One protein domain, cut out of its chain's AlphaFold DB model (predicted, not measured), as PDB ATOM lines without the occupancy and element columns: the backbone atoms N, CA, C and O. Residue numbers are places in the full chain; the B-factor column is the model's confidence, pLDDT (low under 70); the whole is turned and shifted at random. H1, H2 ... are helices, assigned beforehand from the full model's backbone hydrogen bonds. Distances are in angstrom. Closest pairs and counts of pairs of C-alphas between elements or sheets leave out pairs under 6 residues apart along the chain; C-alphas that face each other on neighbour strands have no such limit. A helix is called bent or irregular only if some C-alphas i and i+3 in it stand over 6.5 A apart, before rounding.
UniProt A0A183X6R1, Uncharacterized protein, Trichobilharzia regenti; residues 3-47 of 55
ATOM      1  N   GLU A   3     210.624 203.599 189.286       74.81
ATOM      2  CA  GLU A   3     209.451 204.499 189.283       74.81
ATOM      3  C   GLU A   3     208.117 203.797 189.574       74.81
ATOM      4  O   GLU A   3     207.162 204.416 190.035       74.81
ATOM      5  N   LYS A   4     208.037 202.493 189.290       72.12
ATOM      6  CA  LYS A   4     206.852 201.667 189.563       72.12
ATOM      7  C   LYS A   4     206.947 200.918 190.894       72.12
ATOM      8  O   LYS A   4     206.006 200.217 191.248       72.12
ATOM      9  N   GLY A   5     208.064 201.050 191.614       78.56
ATOM     10  CA  GLY A   5     208.311 200.332 192.865       78.56
ATOM     11  C   GLY A   5     208.471 198.816 192.697       78.56
ATOM     12  O   GLY A   5     208.200 198.074 193.633       78.56
ATOM     13  N   TYR A   6     208.874 198.339 191.513       79.69
ATOM     14  CA  TYR A   6     209.023 196.901 191.237       79.69
ATOM     15  C   TYR A   6     210.402 196.337 191.625       79.69
ATOM     16  O   TYR A   6     210.575 195.123 191.606       79.69
ATOM     17  N   GLY A   7     211.368 197.180 192.010       82.88
ATOM     18  CA  GLY A   7     212.701 196.729 192.441       82.88
ATOM     19  C   GLY A   7     213.429 195.951 191.343       82.88
ATOM     20  O   GLY A   7     213.507 196.437 190.222       82.88
ATOM     21  N   ASP A   8     213.891 194.738 191.644       84.31
ATOM     22  CA  ASP A   8     214.511 193.821 190.670       84.31
ATOM     23  C   ASP A   8     213.558 192.698 190.216       84.31
ATOM     24  O   ASP A   8     213.968 191.739 189.564       84.31
ATOM     25  N   ASP A   9     212.266 192.796 190.545       78.88
ATOM     26  CA  ASP A   9     211.267 191.783 190.201       78.88
ATOM     27  C   ASP A   9     210.688 192.012 188.795       78.88
ATOM     28  O   ASP A   9     209.608 192.587 188.606       78.88
ATOM     29  N   TYR A  10     211.440 191.587 187.781       82.31
ATOM     30  CA  TYR A  10     211.086 191.777 186.371       82.31
ATOM     31  C   TYR A  10     209.787 191.067 185.958       82.31
ATOM     32  O   TYR A  10     209.136 191.511 185.010       82.31
ATOM     33  N   THR A  11     209.338 190.054 186.706       82.44
ATOM     34  CA  THR A  11     208.069 189.354 186.434       82.44
ATOM     35  C   THR A  11     206.856 190.274 186.618       82.44
ATOM     36  O   THR A  11     205.866 190.197 185.882       82.44
ATOM     37  N   ARG A  12     206.950 191.248 187.536       81.50
ATOM     38  CA  ARG A  12     205.919 192.281 187.733       81.50
ATOM     39  C   ARG A  12     205.861 193.269 186.583       81.50
ATOM     40  O   ARG A  12     204.777 193.735 186.232       81.50
ATOM     41  N   LEU A  13     207.012 193.597 185.998       84.81
ATOM     42  CA  LEU A  13     207.071 194.472 184.831       84.81
ATOM     43  C   LEU A  13     206.434 193.797 183.613       84.81
ATOM     44  O   LEU A  13     205.644 194.424 182.908       84.81
ATOM     45  N   GLU A  14     206.741 192.519 183.408       84.38
ATOM     46  CA  GLU A  14     206.142 191.692 182.363       84.38
ATOM     47  C   GLU A  14     204.621 191.593 182.538       84.38
ATOM     48  O   GLU A  14     203.862 191.905 181.618       84.38
ATOM     49  N   SER A  15     204.161 191.283 183.752       84.25
ATOM     50  CA  SER A  15     202.733 191.243 184.078       84.25
ATOM     51  C   SER A  15     202.034 192.581 183.814       84.25
ATOM     52  O   SER A  15     200.952 192.611 183.225       84.25
ATOM     53  N   TYR A  16     202.653 193.705 184.195       85.88
ATOM     54  CA  TYR A  16     202.123 195.048 183.940       85.88
ATOM     55  C   TYR A  16     201.983 195.346 182.440       85.88
ATOM     56  O   TYR A  16     200.981 195.924 182.005       85.88
ATOM     57  N   TYR A  17     202.968 194.937 181.637       88.25
ATOM     58  CA  TYR A  17     202.923 195.083 180.186       88.25
ATOM     59  C   TYR A  17     201.767 194.282 179.576       88.25
ATOM     60  O   TYR A  17     200.936 194.858 178.868       88.25
ATOM     61  N   PHE A  18     201.655 192.990 179.903       88.25
ATOM     62  CA  PHE A  18     200.590 192.138 179.370       88.25
ATOM     63  C   PHE A  18     199.199 192.596 179.804       88.25
ATOM     64  O   PHE A  18     198.272 192.566 178.996       88.25
ATOM     65  N   GLN A  19     199.043 193.106 181.028       87.50
ATOM     66  CA  GLN A  19     197.775 193.695 181.466       87.50
ATOM     67  C   GLN A  19     197.346 194.862 180.572       87.50
ATOM     68  O   GLN A  19     196.195 194.897 180.128       87.50
ATOM     69  N   ARG A  20     198.249 195.802 180.263       89.62
ATOM     70  CA  ARG A  20     197.923 196.922 179.363       89.62
ATOM     71  C   ARG A  20     197.659 196.450 177.942       89.62
ATOM     72  O   ARG A  20     196.681 196.894 177.350       89.62
ATOM     73  N   LEU A  21     198.481 195.537 177.426       89.38
ATOM     74  CA  LEU A  21     198.326 195.000 176.076       89.38
ATOM     75  C   LEU A  21     196.964 194.320 175.896       89.38
ATOM     76  O   LEU A  21     196.234 194.655 174.966       89.38
ATOM     77  N   MET A  22     196.583 193.432 176.817       87.44
ATOM     78  CA  MET A  22     195.290 192.748 176.761       87.44
ATOM     79  C   MET A  22     194.125 193.717 176.923       87.44
ATOM     80  O   MET A  22     193.125 193.584 176.227       87.44
ATOM     81  N   THR A  23     194.262 194.729 177.781       89.19
ATOM     82  CA  THR A  23     193.238 195.773 177.927       89.19
ATOM     83  C   THR A  23     193.032 196.532 176.616       89.19
ATOM     84  O   THR A  23     191.896 196.801 176.239       89.19
ATOM     85  N   THR A  24     194.109 196.847 175.893       89.19
ATOM     86  CA  THR A  24     194.022 197.504 174.584       89.19
ATOM     87  C   THR A  24     193.399 196.591 173.534       89.19
ATOM     88  O   THR A  24     192.470 197.021 172.862       89.19
ATOM     89  N   ILE A  25     193.854 195.339 173.416       86.69
ATOM     90  CA  ILE A  25     193.326 194.381 172.431       86.69
ATOM     91  C   ILE A  25     191.833 194.129 172.665       86.69
ATOM     92  O   ILE A  25     191.035 194.248 171.743       86.69
ATOM     93  N   LEU A  26     191.444 193.831 173.906       87.00
ATOM     94  CA  LEU A  26     190.050 193.552 174.248       87.00
ATOM     95  C   LEU A  26     189.178 194.811 174.190       87.00
ATOM     96  O   LEU A  26     188.003 194.718 173.856       87.00
ATOM     97  N   GLY A  27     189.743 195.985 174.479       86.81
ATOM     98  CA  GLY A  27     189.047 197.267 174.366       86.81
ATOM     99  C   GLY A  27     188.750 197.688 172.925       86.81
ATOM    100  O   GLY A  27     187.920 198.567 172.716       86.81
ATOM    101  N   MET A  28     189.404 197.075 171.936       86.00
ATOM    102  CA  MET A  28     189.095 197.290 170.523       86.00
ATOM    103  C   MET A  28     187.927 196.422 170.030       86.00
ATOM    104  O   MET A  28     187.390 196.709 168.962       86.00
ATOM    105  N   ASN A  29     187.511 195.403 170.793       87.44
ATOM    106  CA  ASN A  29     186.394 194.537 170.419       87.44
ATOM    107  C   ASN A  29     185.123 195.359 170.173       87.44
ATOM    108  O   ASN A  29     184.765 196.238 170.960       87.44
ATOM    109  N   SER A  30     184.414 195.033 169.097       83.81
ATOM    110  CA  SER A  30     183.125 195.621 168.750       83.81
ATOM    111  C   SER A  30     182.067 194.532 168.560       83.81
ATOM    112  O   SER A  30     182.344 193.339 168.664       83.81
ATOM    113  N   SER A  31     180.832 194.938 168.260       82.31
ATOM    114  CA  SER A  31     179.755 194.008 167.902       82.31
ATOM    115  C   SER A  31     180.023 193.218 166.616       82.31
ATOM    116  O   SER A  31     179.383 192.196 166.393       82.31
ATOM    117  N   GLU A  32     180.937 193.689 165.767       86.56
ATOM    118  CA  GLU A  32     181.225 193.106 164.451       86.56
ATOM    119  C   GLU A  32     182.516 192.283 164.439       86.56
ATOM    120  O   GLU A  32     182.686 191.415 163.582       86.56
ATOM    121  N   TRP A  33     183.426 192.528 165.385       79.50
ATOM    122  CA  TRP A  33     184.686 191.801 165.469       79.50
ATOM    123  C   TRP A  33     185.187 191.684 166.910       79.50
ATOM    124  O   TRP A  33     185.155 192.633 167.692       79.50
ATOM    125  N   MET A  34     185.701 190.502 167.245       85.62
ATOM    126  CA  MET A  34     186.345 190.220 168.526       85.62
ATOM    127  C   MET A  34     187.741 189.656 168.291       85.62
ATOM    128  O   MET A  34     187.915 188.694 167.543       85.62
ATOM    129  N   ALA A  35     188.728 190.209 168.985       81.56
ATOM    130  CA  ALA A  35     190.034 189.602 169.152       81.56
ATOM    131  C   ALA A  35     190.019 188.640 170.347       81.56
ATOM    132  O   ALA A  35     189.631 189.004 171.460       81.56
ATOM    133  N   SER A  36     190.499 187.418 170.113       84.62
ATOM    134  CA  SER A  36     190.804 186.441 171.160       84.62
ATOM    135  C   SER A  36     192.319 186.222 171.190       84.62
ATOM    136  O   SER A  36     192.852 185.520 170.327       84.62
ATOM    137  N   PRO A  37     193.048 186.892 172.098       81.12
ATOM    138  CA  PRO A  37     194.501 186.806 172.134       81.12
ATOM    139  C   PRO A  37     194.969 185.423 172.606       81.12
ATOM    140  O   PRO A  37     194.527 184.918 173.636       81.12
ATOM    141  N   ILE A  38     195.913 184.841 171.864       86.31
ATOM    142  CA  ILE A  38     196.617 183.600 172.210       86.31
ATOM    143  C   ILE A  38     198.020 183.981 172.689       86.31
ATOM    144  O   ILE A  38     198.705 184.766 172.035       86.31
ATOM    145  N   VAL A  39     198.438 183.440 173.833       84.81
ATOM    146  CA  VAL A  39     199.755 183.696 174.438       84.81
ATOM    147  C   VAL A  39     200.525 182.398 174.655       84.81
ATOM    148  O   VAL A  39     199.933 181.322 174.718       84.81
ATOM    149  N   TRP A  40     201.845 182.513 174.787       89.06
ATOM    150  CA  TRP A  40     202.728 181.405 175.150       89.06
ATOM    151  C   TRP A  40     202.565 180.999 176.622       89.06
ATOM    152  O   TRP A  40     202.102 181.791 177.446       89.06
ATOM    153  N   GLN A  41     202.962 179.764 176.947       87.25
ATOM    154  CA  GLN A  41     202.841 179.189 178.293       87.25
ATOM    155  C   GLN A  41     203.587 180.004 179.361       87.25
ATOM    156  O   GLN A  41     203.052 180.204 180.450       87.25
ATOM    157  N   ASP A  42     204.753 180.561 179.019       85.94
ATOM    158  CA  ASP A  42     205.627 181.306 179.933       85.94
ATOM    159  C   ASP A  42     204.908 182.512 180.549       85.94
ATOM    160  O   ASP A  42     205.073 182.820 181.725       85.94
ATOM    161  N   VAL A  43     204.009 183.144 179.787       83.31
ATOM    162  CA  VAL A  43     203.205 184.278 180.259       83.31
ATOM    163  C   VAL A  43     202.279 183.849 181.404       83.31
ATOM    164  O   VAL A  43     202.126 184.563 182.395       83.31
ATOM    165  N   PHE A  44     201.675 182.661 181.304       79.38
ATOM    166  CA  PHE A  44     200.854 182.094 182.376       79.38
ATOM    167  C   PHE A  44     201.697 181.632 183.570       79.38
ATOM    168  O   PHE A  44     201.268 181.803 184.717       79.38
ATOM    169  N   GLU A  45     202.870 181.051 183.330       81.12
ATOM    170  CA  GLU A  45     203.789 180.598 184.382       81.12
ATOM    171  C   GLU A  45     204.356 181.772 185.189       81.12
ATOM    172  O   GLU A  45     204.404 181.700 186.417       81.12
ATOM    173  N   ASN A  46     204.614 182.908 184.535       79.81
ATOM    174  CA  ASN A  46     205.055 184.164 185.151       79.81
ATOM    175  C   ASN A  46     203.949 184.892 185.945       79.81
ATOM    176  O   ASN A  46     204.136 186.016 186.412       79.81
ATOM    177  N   GLY A  47     202.791 184.251 186.136       71.12
ATOM    178  CA  GLY A  47     201.735 184.713 187.034       71.12
ATOM    179  C   GLY A  47     200.685 185.615 186.387       71.12
ATOM    180  O   GLY A  47     199.750 186.038 187.072       71.12
TER     181      GLY A  47
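This is residues 3 to 47 of the 55 residues of an uncharacterized protein of Trichobilharzia regenti (UniProt A0A183X6R1). One long helix, H1, lies along the longest axis; after it residues 28 to 33 stick out as a loop, and the link then folds back along one side of H1 to the small helix H2, much like a flat, open hairpin with one helical arm and one mostly unnamed arm. Before H1, residues 3 to 9 make a hooked tail. The printed part has 45 residues with two named helices, H1 then H2, and no named strand; the class is all helix, with 23 residues in named elements. The whole is loose, with a radius of gyration of the C-alphas of 13.2 A, and its outline is flat, spanning 42 by 25 by 9 A.

H1, residues 10 to 27, and H2, residues 41 to 45, are close but not clearly touching, with 1 pair of C-alphas within 8 A. Their closest C-alphas, those of Ser 15 and Val 43, are 8.0 A apart. The two centres are 12.9 A apart. In both H1 and H2 every O i to N i+4 pair is within hydrogen-bond range.

H1 runs from C-alpha 10 at (211.086, 191.777, 186.371) to C-alpha 27 at (189.047, 197.267, 174.366), 25.7 A from first to last C-alpha. H2 ends with C-alpha 45 at (203.789, 180.598, 184.382). Neither helix is bent.

The two C-alphas farthest apart are those of Asp 8 and Glu 32, at 42.4 A. The link from H1 to H2 is long, with 13 residues, 28 to 40, of which 28 to 33 stand free. The printed part, residues 3 to 47, has no cut. Its mean pLDDT is 83.8, and no printed residue is under 70.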